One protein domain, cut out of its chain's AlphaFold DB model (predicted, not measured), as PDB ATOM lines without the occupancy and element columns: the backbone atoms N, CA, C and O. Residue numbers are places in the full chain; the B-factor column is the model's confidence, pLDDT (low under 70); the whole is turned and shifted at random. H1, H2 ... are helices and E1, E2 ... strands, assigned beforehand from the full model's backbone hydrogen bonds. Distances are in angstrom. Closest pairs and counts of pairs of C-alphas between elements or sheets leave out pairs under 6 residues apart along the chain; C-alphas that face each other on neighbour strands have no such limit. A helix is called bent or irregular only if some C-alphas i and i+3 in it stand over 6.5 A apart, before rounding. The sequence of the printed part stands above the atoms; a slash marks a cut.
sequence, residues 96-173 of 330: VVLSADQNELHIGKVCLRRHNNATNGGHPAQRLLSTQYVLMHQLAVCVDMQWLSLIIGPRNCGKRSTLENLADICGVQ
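AT A GLANCE: This is residues 96 to 173 of the 330 residues of an uncharacterized protein of Ancylostoma caninum (UniProt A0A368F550). A small sheet of three antiparallel strands, E1, E2 and E3, has the helix H1 crossing over one face; a second helix, H2, crosses H1 at a steep tilt and comes to the sheet only with its last residues. Two long loops without named elements run round the outside of this small body: residues 114 to 129 lead from the sheet to H1, and residues 145 to 158 lead from H1 to H2. The printed part has 78 residues, with named elements in the order E1, E2, E3, H1, H2, and the sheet's order is E1, E2, E3. The class is mixed, helices and strands, with under half of the residues, 38 of 78, in named elements. The whole is compact, with a radius of gyration of the C-alphas of 12.1 A, and rounded, spanning 34 by 29 by 24 A.

IN THESE COORDINATES: The sheet begins with E1, residues 98 to 100, whose first C-alpha, that of Leu 98, is at (120.903, 118.588, 123.369). E2 is residues 104 to 107, 9.9 A from first to last C-alpha. E3 is residues 110 to 113, 10.2 A from first to last C-alpha. H1 is residues 130 to 144, the longest helix by residues, and runs 21.3 A from C-alpha 130 at (124.791, 122.383, 131.644) to C-alpha 144. It is irregular, but only just: C-alphas 131 and 134 are 6.9 A apart. H2 is residues 159 to 170, 16.8 A long, and ends with C-alpha 170 at (120.667, 105.995, 125.067).

HOW THE PARTS SIT: The three strands form a meander, each strand the antiparallel neighbour of the one before, with E1 and E3 as edge strands and E2 as the inner strand. E1 and E2 are a hairpin with a tight link, at 177 degrees between their directions; N 99 and O 106 are 2.9 A apart and N 106 and O 99 are 2.8 A apart, both within hydrogen-bond range. E2 and E3 are a hairpin with a tight link, at 154 degrees; N 105 and O 112 are within hydrogen-bond range at 2.8 A, and so are N 107 and O 110 at 3.0 A. E1 and E3 are apart. H1 is on the sheet at a height of 8.4 A, in two layers, a helix on one face of a sheet. It lies over E3 and only just over E2, where 3 of its C-alphas fall, and it runs across the strands, at 70 degrees to E3 on the local plane. The closest C-alphas of H1 and E2 are those of His 137 and Ile 107, 5.7 A apart; those of H1 and E3 are Val 141 and Val 110, 6.4 A apart. H2 touches H1 with its residues 162 to 166 alone; the closest C-alphas are those of Met 136 and Thr 162, 6.2 A apart. The two helices run the same way at a steep tilt of 63 degrees. H2 only grazes the sheet, with its residues 166 to 170; the C-alphas of Cys 170 and Arg 113, the closest of H2 and E3, are 6.6 A apart. In H2 every O i to N i+4 pair is within hydrogen-bond range, in H1 9 of 11.

THE WHOLE: The two C-alphas farthest apart are those of Gln 102 and Pro 154, at 34.0 A. The printed part has no cut. The links from E3 to H1, 16 residues, and from H1 to H2, 14 residues, are long. The mean pLDDT of the printed part is 81.9; residues 116 to 126, within the link from E3 to H1, are under 70.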
ATOM      1  N   VAL A  96     127.052 123.347 122.097       80.75
ATOM      2  CA  VAL A  96     126.444 122.019 122.173       80.75
ATOM      3  C   VAL A  96     124.983 122.174 122.576       80.75
ATOM      4  O   VAL A  96     124.683 122.625 123.681       80.75
ATOM      5  N   VAL A  97     124.078 121.778 121.684       84.25
ATOM      6  CA  VAL A  97     122.642 121.673 121.964       84.25
ATOM      7  C   VAL A  97     122.292 120.205 122.153       84.25
ATOM      8  O   VAL A  97     122.763 119.360 121.393       84.25
ATOM      9  N   LEU A  98     121.469 119.912 123.158       84.81
ATOM     10  CA  LEU A  98     120.903 118.588 123.369       84.81
ATOM     11  C   LEU A  98     119.440 118.583 122.947       84.81
ATOM     12  O   LEU A  98     118.649 119.386 123.439       84.81
ATOM     13  N   SER A  99     119.088 117.653 122.069       85.94
ATOM     14  CA  SER A  99     117.708 117.340 121.719       85.94
ATOM     15  C   SER A  99     117.539 115.830 121.759       85.94
ATOM     16  O   SER A  99     118.339 115.107 121.174       85.94
ATOM     17  N   ALA A 100     116.526 115.344 122.464       83.31
ATOM     18  CA  ALA A 100     116.250 113.918 122.574       83.31
ATOM     19  C   ALA A 100     114.827 113.650 122.089       83.31
ATOM     20  O   ALA A 100     113.874 114.191 122.647       83.31
ATOM     21  N   ASP A 101     114.704 112.808 121.069       85.31
ATOM     22  CA  ASP A 101     113.437 112.243 120.613       85.31
ATOM     23  C   ASP A 101     113.285 110.805 121.142       85.31
ATOM     24  O   ASP A 101     114.169 110.296 121.832       85.31
ATOM     25  N   GLN A 102     112.176 110.121 120.862       81.62
ATOM     26  CA  GLN A 102     111.919 108.757 121.344       81.62
ATOM     27  C   GLN A 102     112.941 107.730 120.829       81.62
ATOM     28  O   GLN A 102     113.266 106.791 121.549       81.62
ATOM     29  N   ASN A 103     113.476 107.922 119.619       84.94
ATOM     30  CA  ASN A 103     114.383 106.963 118.975       84.94
ATOM     31  C   ASN A 103     115.813 107.484 118.791       84.94
ATOM     32  O   ASN A 103     116.728 106.686 118.597       84.94
ATOM     33  N   GLU A 104     116.021 108.799 118.842       89.25
ATOM     34  CA  GLU A 104     117.306 109.426 118.527       89.25
ATOM     35  C   GLU A 104     117.679 110.480 119.573       89.25
ATOM     36  O   GLU A 104     116.837 111.219 120.085       89.25
ATOM     37  N   LEU A 105     118.962 110.524 119.914       87.31
ATOM     38  CA  LEU A 105     119.578 111.528 120.766       87.31
ATOM     39  C   LEU A 105     120.528 112.360 119.909       87.31
ATOM     40  O   LEU A 105     121.538 111.858 119.424       87.31
ATOM     41  N   HIS A 106     120.237 113.648 119.783       88.69
ATOM     42  CA  HIS A 106     121.101 114.608 119.117       88.69
ATOM     43  C   HIS A 106     121.883 115.408 120.151       88.69
ATOM     44  O   HIS A 106     121.308 116.100 120.998       88.69
ATOM     45  N   ILE A 107     123.208 115.340 120.059       84.69
ATOM     46  CA  ILE A 107     124.114 116.187 120.830       84.69
ATOM     47  C   ILE A 107     124.990 116.929 119.824       84.69
ATOM     48  O   ILE A 107     125.853 116.342 119.175       84.69
ATOM     49  N   GLY A 108     124.750 118.230 119.664       82.19
ATOM     50  CA  GLY A 108     125.404 119.027 118.628       82.19
ATOM     51  C   GLY A 108     125.098 118.484 117.229       82.19
ATOM     52  O   GLY A 108     123.950 118.498 116.797       82.19
ATOM     53  N   LYS A 109     126.135 118.023 116.519       78.81
ATOM     54  CA  LYS A 109     126.021 117.436 115.170       78.81
ATOM     55  C   LYS A 109     125.921 115.904 115.173       78.81
ATOM     56  O   LYS A 109     125.655 115.323 114.125       78.81
ATOM     57  N   VAL A 110     126.126 115.256 116.319       85.12
ATOM     58  CA  VAL A 110     126.123 113.792 116.435       85.12
ATOM     59  C   VAL A 110     124.720 113.291 116.758       85.12
ATOM     60  O   VAL A 110     124.039 113.862 117.611       85.12
ATOM     61  N   CYS A 111     124.310 112.214 116.086       86.62
ATOM     62  CA  CYS A 111     123.081 111.483 116.371       86.62
ATOM     63  C   CYS A 111     123.422 110.094 116.925       86.62
ATOM     64  O   CYS A 111     124.163 109.342 116.296       86.62
ATOM     65  N   LEU A 112     122.874 109.762 118.092       88.75
ATOM     66  CA  LEU A 112     122.957 108.442 118.701       88.75
ATOM     67  C   LEU A 112     121.582 107.781 118.703       88.75
ATOM     68  O   LEU A 112     120.572 108.405 119.033       88.75
ATOM     69  N   ARG A 113     121.546 106.487 118.388       86.75
ATOM     70  CA  ARG A 113     120.317 105.699 118.447       86.75
ATOM     71  C   ARG A 113     119.966 105.373 119.896       86.75
ATOM     72  O   ARG A 113     120.781 104.809 120.624       86.75
ATOM     73  N   ARG A 114     118.729 105.668 120.286       85.50
ATOM     74  CA  ARG A 114     118.162 105.285 121.579       85.50
ATOM     75  C   ARG A 114     117.491 103.927 121.449       85.50
ATOM     76  O   ARG A 114     116.700 103.690 120.535       85.50
ATOM     77  N   HIS A 115     117.799 103.029 122.372       80.19
ATOM     78  CA  HIS A 115     117.088 101.770 122.498       80.19
ATOM     79  C   HIS A 115     115.938 101.989 123.479       80.19
ATOM     80  O   HIS A 115     116.157 102.268 124.652       80.19
ATOM     81  N   ASN A 116     114.698 101.857 123.005       65.50
ATOM     82  CA  ASN A 116     113.486 102.021 123.823       65.50
ATOM     83  C   ASN A 116     113.266 100.883 124.838       65.50
ATOM     84  O   ASN A 116     112.187 100.751 125.417       65.50
ATOM     85  N   ASN A 117     114.284 100.054 125.070       57.69
ATOM     86  CA  ASN A 117     114.260  99.095 126.151       57.69
ATOM     87  C   ASN A 117     114.424  99.890 127.437       57.69
ATOM     88  O   ASN A 117     115.527 100.281 127.803       57.69
ATOM     89  N   ALA A 118     113.299 100.141 128.102       51.19
ATOM     90  CA  ALA A 118     113.248 100.587 129.480       51.19
ATOM     91  C   ALA A 118     113.932  99.531 130.360       51.19
ATOM     92  O   ALA A 118     113.284  98.711 131.010       51.19
ATOM     93  N   THR A 119     115.261  99.507 130.365       50.94
ATOM     94  CA  THR A 119     116.008  98.839 131.412       50.94
ATOM     95  C   THR A 119     115.809  99.702 132.640       50.94
ATOM     96  O   THR A 119     116.482 100.711 132.831       50.94
ATOM     97  N   ASN A 120     114.813  99.312 133.438       46.88
ATOM     98  CA  ASN A 120     114.571  99.729 134.816       46.88
ATOM     99  C   ASN A 120     115.773  99.343 135.704       46.88
ATOM    100  O   ASN A 120     115.644  98.596 136.668       46.88
ATOM    101  N   GLY A 121     116.962  99.831 135.361       48.84
ATOM    102  CA  GLY A 121     118.194  99.711 136.122       48.84
ATOM    103  C   GLY A 121     118.379 100.937 137.003       48.84
ATOM    104  O   GLY A 121     119.326 101.677 136.814       48.84
ATOM    105  N   GLY A 122     117.419 101.179 137.901       46.44
ATOM    106  CA  GLY A 122     117.592 101.753 139.243       46.44
ATOM    107  C   GLY A 122     118.527 102.938 139.528       46.44
ATOM    108  O   GLY A 122     118.793 103.162 140.707       46.44
ATOM    109  N   HIS A 123     119.020 103.714 138.564       54.97
ATOM    110  CA  HIS A 123     119.769 104.928 138.877       54.97
ATOM    111  C   HIS A 123     118.798 106.114 138.985       54.97
ATOM    112  O   HIS A 123     118.004 106.361 138.074       54.97
ATOM    113  N   PRO A 124     118.769 106.828 140.130       54.16
ATOM    114  CA  PRO A 124     117.860 107.951 140.314       54.16
ATOM    115  C   PRO A 124     118.191 108.995 139.256       54.16
ATOM    116  O   PRO A 124     119.344 109.412 139.199       54.16
ATOM    117  N   ALA A 125     117.196 109.391 138.452       56.09
ATOM    118  CA  ALA A 125     117.322 110.336 137.341       56.09
ATOM    119  C   ALA A 125     118.304 111.468 137.677       56.09
ATOM    120  O   ALA A 125     117.957 112.442 138.361       56.09
ATOM    121  N   GLN A 126     119.556 111.305 137.248       63.69
ATOM    122  CA  GLN A 126     120.587 112.279 137.527       63.69
ATOM    123  C   GLN A 126     120.263 113.488 136.652       63.69
ATOM    124  O   GLN A 126     120.033 113.395 135.448       63.69
ATOM    125  N   ARG A 127     120.131 114.655 137.278       71.19
ATOM    126  CA  ARG A 127     119.849 115.876 136.525       71.19
ATOM    127  C   ARG A 127     121.091 116.202 135.707       71.19
ATOM    128  O   ARG A 127     122.168 116.330 136.278       71.19
ATOM    129  N   LEU A 128     120.930 116.369 134.399       76.62
ATOM    130  CA  LEU A 128     122.002 116.829 133.521       76.62
ATOM    131  C   LEU A 128     122.408 118.254 133.905       76.62
ATOM    132  O   LEU A 128     121.577 119.167 133.886       76.62
ATOM    133  N   LEU A 129     123.685 118.462 134.229       81.75
ATOM    134  CA  LEU A 129     124.221 119.807 134.415       81.75
ATOM    135  C   LEU A 129     124.628 120.391 133.062       81.75
ATOM    136  O   LEU A 129     125.246 119.720 132.237       81.75
ATOM    137  N   SER A 130     124.388 121.688 132.871       81.75
ATOM    138  CA  SER A 130     124.791 122.383 131.644       81.75
ATOM    139  C   SER A 130     126.303 122.374 131.401       81.75
ATOM    140  O   SER A 130     126.762 122.373 130.262       81.75
ATOM    141  N   THR A 131     127.097 122.303 132.469       82.81
ATOM    142  CA  THR A 131     128.560 122.201 132.405       82.81
ATOM    143  C   THR A 131     129.048 120.856 131.864       82.81
ATOM    144  O   THR A 131     130.173 120.779 131.373       82.81
ATOM    145  N   GLN A 132     128.223 119.807 131.924       86.00
ATOM    146  CA  GLN A 132     128.576 118.458 131.472       86.00
ATOM    147  C   GLN A 132     128.331 118.254 129.971       86.00
ATOM    148  O   GLN A 132     128.858 117.300 129.403       86.00
ATOM    149  N   TYR A 133     127.614 119.161 129.295       86.31
ATOM    150  CA  TYR A 133     127.282 119.017 127.871       86.31
ATOM    151  C   TYR A 133     128.506 118.903 126.961       86.31
ATOM    152  O   TYR A 133     128.479 118.126 126.010       86.31
ATOM    153  N   VAL A 134     129.596 119.615 127.264       86.25
ATOM    154  CA  VAL A 134     130.828 119.534 126.460       86.25
ATOM    155  C   VAL A 134     131.445 118.139 126.544       86.25
ATOM    156  O   VAL A 134     131.793 117.561 125.516       86.25
ATOM    157  N   LEU A 135     131.541 117.577 127.754       88.62
ATOM    158  CA  LEU A 135     132.058 116.222 127.955       88.62
ATOM    159  C   LEU A 135     131.125 115.192 127.317       88.62
ATOM    160  O   LEU A 135     131.582 114.281 126.638       88.62
ATOM    161  N   MET A 136     129.818 115.358 127.487       89.75
ATOM    162  CA  MET A 136     128.834 114.441 126.930       89.75
ATOM    163  C   MET A 136     128.836 114.442 125.397       89.75
ATOM    164  O   MET A 136     128.730 113.381 124.797       89.75
ATOM    165  N   HIS A 137     129.031 115.599 124.757       89.44
ATOM    166  CA  HIS A 137     129.233 115.687 123.308       89.44
ATOM    167  C   HIS A 137     130.487 114.939 122.860       89.44
ATOM    168  O   HIS A 137     130.437 114.185 121.896       89.44
ATOM    169  N   GLN A 138     131.604 115.101 123.573       89.00
ATOM    170  CA  GLN A 138     132.839 114.374 123.264       89.00
ATOM    171  C   GLN A 138     132.653 112.861 123.408       89.00
ATOM    172  O   GLN A 138     133.093 112.110 122.543       89.00
ATOM    173  N   LEU A 139     131.972 112.414 124.465       91.38
ATOM    174  CA  LEU A 139     131.652 111.002 124.658       91.38
ATOM    175  C   LEU A 139     130.716 110.487 123.567       91.38
ATOM    176  O   LEU A 139     130.958 109.410 123.033       91.38
ATOM    177  N   ALA A 140     129.712 111.272 123.175       91.12
ATOM    178  CA  ALA A 140     128.814 110.914 122.088       91.12
ATOM    179  C   ALA A 140     129.562 110.740 120.762       91.12
ATOM    180  O   ALA A 140     129.333 109.760 120.063       91.12
ATOM    181  N   VAL A 141     130.513 111.630 120.455       90.25
ATOM    182  CA  VAL A 141     131.401 111.494 119.291       90.25
ATOM    183  C   VAL A 141     132.218 110.200 119.371       90.25
ATOM    184  O   VAL A 141     132.306 109.475 118.386       90.25
ATOM    185  N   CYS A 142     132.797 109.873 120.530       90.38
ATOM    186  CA  CYS A 142     133.562 108.634 120.699       90.38
ATOM    187  C   CYS A 142     132.691 107.380 120.526       90.38
ATOM    188  O   CYS A 142     133.109 106.443 119.851       90.38
ATOM    189  N   VAL A 143     131.478 107.374 121.087       90.62
ATOM    190  CA  VAL A 143     130.510 106.273 120.956       90.62
ATOM    191  C   VAL A 143     130.090 106.087 119.499       90.62
ATOM    192  O   VAL A 143     130.040 104.963 119.001       90.62
ATOM    193  N   ASP A 144     129.819 107.185 118.804       89.56
ATOM    194  CA  ASP A 144     129.396 107.187 117.408       89.56
ATOM    195  C   ASP A 144     130.511 106.727 116.446       89.56
ATOM    196  O   ASP A 144     130.241 106.082 115.433       89.56
ATOM    197  N   MET A 145     131.771 107.009 116.789       87.38
ATOM    198  CA  MET A 145     132.957 106.567 116.043       87.38
ATOM    199  C   MET A 145     133.514 105.210 116.501       87.38
ATOM    200  O   MET A 145     134.513 104.753 115.948       87.38
ATOM    201  N   GLN A 146     132.898 104.571 117.503       87.56
ATOM    202  CA  GLN A 146     133.364 103.312 118.107       87.56
ATOM    203  C   GLN A 146     134.809 103.391 118.627       87.56
ATOM    204  O   GLN A 146     135.603 102.463 118.481       87.56
ATOM    205  N   TRP A 147     135.187 104.530 119.204       88.06
ATOM    206  CA  TRP A 147     136.519 104.726 119.761       88.06
ATOM    207  C   TRP A 147     136.535 104.479 121.262       88.06
ATOM    208  O   TRP A 147     135.753 105.078 122.002       88.06
ATOM    209  N   LEU A 148     137.524 103.706 121.717       87.62
ATOM    210  CA  LEU A 148     137.867 103.627 123.132       87.62
ATOM    211  C   LEU A 148     138.160 105.031 123.675       87.62
ATOM    212  O   LEU A 148     139.034 105.745 123.166       87.62
ATOM    213  N   SER A 149     137.438 105.410 124.726       89.25
ATOM    214  CA  SER A 149     137.540 106.729 125.343       89.25
ATOM    215  C   SER A 149     138.205 106.654 126.719       89.25
ATOM    216  O   SER A 149     137.941 105.754 127.509       89.25
ATOM    217  N   LEU A 150     139.089 107.614 127.011       89.31
ATOM    218  CA  LEU A 150     139.776 107.727 128.299       89.31
ATOM    219  C   LEU A 150     139.472 109.087 128.932       89.31
ATOM    220  O   LEU A 150     139.901 110.127 128.430       89.31
ATOM    221  N   ILE A 151     138.765 109.083 130.064       90.94
ATOM    222  CA  ILE A 151     138.312 110.314 130.725       90.94
ATOM    223  C   ILE A 151     139.251 110.703 131.874       90.94
ATOM    224  O   ILE A 151     139.148 110.237 133.013       90.94
ATOM    225  N   ILE A 152     140.146 111.655 131.611       87.44
ATOM    226  CA  ILE A 152     141.094 112.174 132.607       87.44
ATOM    227  C   ILE A 152     140.593 113.506 133.174       87.44
ATOM    228  O   ILE A 152     139.983 114.315 132.487       87.44
ATOM    229  N   GLY A 153     140.847 113.745 134.459       87.38
ATOM    230  CA  GLY A 153     140.391 114.946 135.160       87.38
ATOM    231  C   GLY A 153     140.412 114.778 136.680       87.38
ATOM    232  O   GLY A 153     140.642 113.662 137.156       87.38
ATOM    233  N   PRO A 154     140.173 115.858 137.438       86.69
ATOM    234  CA  PRO A 154     140.133 115.814 138.896       86.69
ATOM    235  C   PRO A 154     138.989 114.929 139.409       86.69
ATOM    236  O   PRO A 154     138.032 114.630 138.689       86.69
ATOM    237  N   ARG A 155     139.079 114.518 140.676       87.19
ATOM    238  CA  ARG A 155     137.981 113.823 141.364       87.19
ATOM    239  C   ARG A 155     136.770 114.761 141.488       87.19
ATOM    240  O   ARG A 155     136.930 115.979 141.500       87.19
ATOM    241  N   ASN A 156     135.566 114.195 141.560       83.88
ATOM    242  CA  ASN A 156     134.295 114.914 141.752       83.88
ATOM    243  C   ASN A 156     133.901 115.932 140.659       83.88
ATOM    244  O   ASN A 156     133.034 116.765 140.894       83.88
ATOM    245  N   CYS A 157     134.459 115.855 139.444       86.00
ATOM    246  CA  CYS A 157     133.982 116.670 138.312       86.00
ATOM    247  C   CYS A 157     132.788 116.060 137.551       86.00
ATOM    248  O   CYS A 157     132.357 116.612 136.543       86.00
ATOM    249  N   GLY A 158     132.245 114.932 138.023       85.75
ATOM    250  CA  GLY A 158     131.067 114.302 137.423       85.75
ATOM    251  C   GLY A 158     131.345 113.517 136.137       85.75
ATOM    252  O   GLY A 158     130.496 113.462 135.253       85.75
ATOM    253  N   LYS A 159     132.532 112.909 136.006       89.31
ATOM    254  CA  LYS A 159     132.867 112.047 134.854       89.31
ATOM    255  C   LYS A 159     131.918 110.858 134.752       89.31
ATOM    256  O   LYS A 159     131.260 110.688 133.735       89.31
ATOM    257  N   ARG A 160     131.827 110.101 135.850       89.31
ATOM    258  CA  ARG A 160     130.965 108.929 135.987       89.31
ATOM    259  C   ARG A 160     129.508 109.297 135.741       89.31
ATOM    260  O   ARG A 160     128.902 108.753 134.835       89.31
ATOM    261  N   SER A 161     129.014 110.323 136.437       89.12
ATOM    262  CA  SER A 161     127.646 110.817 136.253       89.12
ATOM    263  C   SER A 161     127.348 111.209 134.807       89.12
ATOM    264  O   SER A 161     126.257 110.966 134.319       89.12
ATOM    265  N   THR A 162     128.293 111.820 134.081       90.12
ATOM    266  CA  THR A 162     128.054 112.204 132.676       90.12
ATOM    267  C   THR A 162     127.904 110.975 131.776       90.12
ATOM    268  O   THR A 162     127.093 110.994 130.855       90.12
ATOM    269  N   LEU A 163     128.664 109.912 132.045       90.62
ATOM    270  CA  LEU A 163     128.627 108.678 131.265       90.62
ATOM    271  C   LEU A 163     127.402 107.819 131.612       90.62
ATOM    272  O   LEU A 163     126.741 107.342 130.696       90.62
ATOM    273  N   GLU A 164     127.051 107.713 132.897       89.38
ATOM    274  CA  GLU A 164     125.792 107.111 133.366       89.38
ATOM    275  C   GLU A 164     124.592 107.812 132.720       89.38
ATOM    276  O   GLU A 164     123.781 107.166 132.070       89.38
ATOM    277  N   ASN A 165     124.549 109.150 132.764       87.94
ATOM    278  CA  ASN A 165     123.498 109.920 132.098       87.94
ATOM    279  C   ASN A 165     123.433 109.656 130.590       87.94
ATOM    280  O   ASN A 165     122.347 109.538 130.030       87.94
ATOM    281  N   LEU A 166     124.579 109.592 129.905       88.88
ATOM    282  CA  LEU A 166     124.602 109.326 128.469       88.88
ATOM    283  C   LEU A 166     124.060 107.924 128.152       88.88
ATOM    284  O   LEU A 166     123.266 107.784 127.220       88.88
ATOM    285  N   ALA A 167     124.454 106.916 128.933       89.56
ATOM    286  CA  ALA A 167     123.976 105.541 128.803       89.56
ATOM    287  C   ALA A 167     122.467 105.439 129.078       89.56
ATOM    288  O   ALA A 167     121.739 104.869 128.262       89.56
ATOM    289  N   ASP A 168     121.986 106.088 130.144       86.62
ATOM    290  CA  ASP A 168     120.570 106.146 130.521       86.62
ATOM    291  C   ASP A 168     119.719 106.791 129.419       86.62
ATOM    292  O   ASP A 168     118.653 106.285 129.062       86.62
ATOM    293  N   ILE A 169     120.192 107.891 128.819       85.44
ATOM    294  CA  ILE A 169     119.480 108.538 127.710       85.44
ATOM    295  C   ILE A 169     119.477 107.627 126.477       85.44
ATOM    296  O   ILE A 169     118.453 107.539 125.797       85.44
ATOM    297  N   CYS A 170     120.581 106.933 126.190       87.19
ATOM    298  CA  CYS A 170     120.667 105.995 125.067       87.19
ATOM    299  C   CYS A 170     119.909 104.677 125.311       87.19
ATOM    300  O   CYS A 170     119.675 103.939 124.351       87.19
ATOM    301  N   GLY A 171     119.501 104.391 126.551       84.75
ATOM    302  CA  GLY A 171     118.827 103.148 126.933       84.75
ATOM    303  C   GLY A 171     119.735 101.921 126.840       84.75
ATOM    304  O   GLY A 171     119.275 100.837 126.486       84.75
ATOM    305  N   VAL A 172     121.038 102.096 127.082       86.75
ATOM    306  CA  VAL A 172     122.027 101.009 127.053       86.75
ATOM    307  C   VAL A 172     122.480 100.702 128.474       86.75
ATOM    308  O   VAL A 172     122.722 101.613 129.261       86.75
ATOM    309  N   GLN A 173     122.616  99.417 128.806       88.06
ATOM    310  CA  GLN A 173     123.123  99.013 130.115       88.06
ATOM    311  C   GLN A 173     124.614  99.335 130.231       88.06
ATOM    312  O   GLN A 173     125.415  98.910 129.393       88.06
TER     313      GLN A 173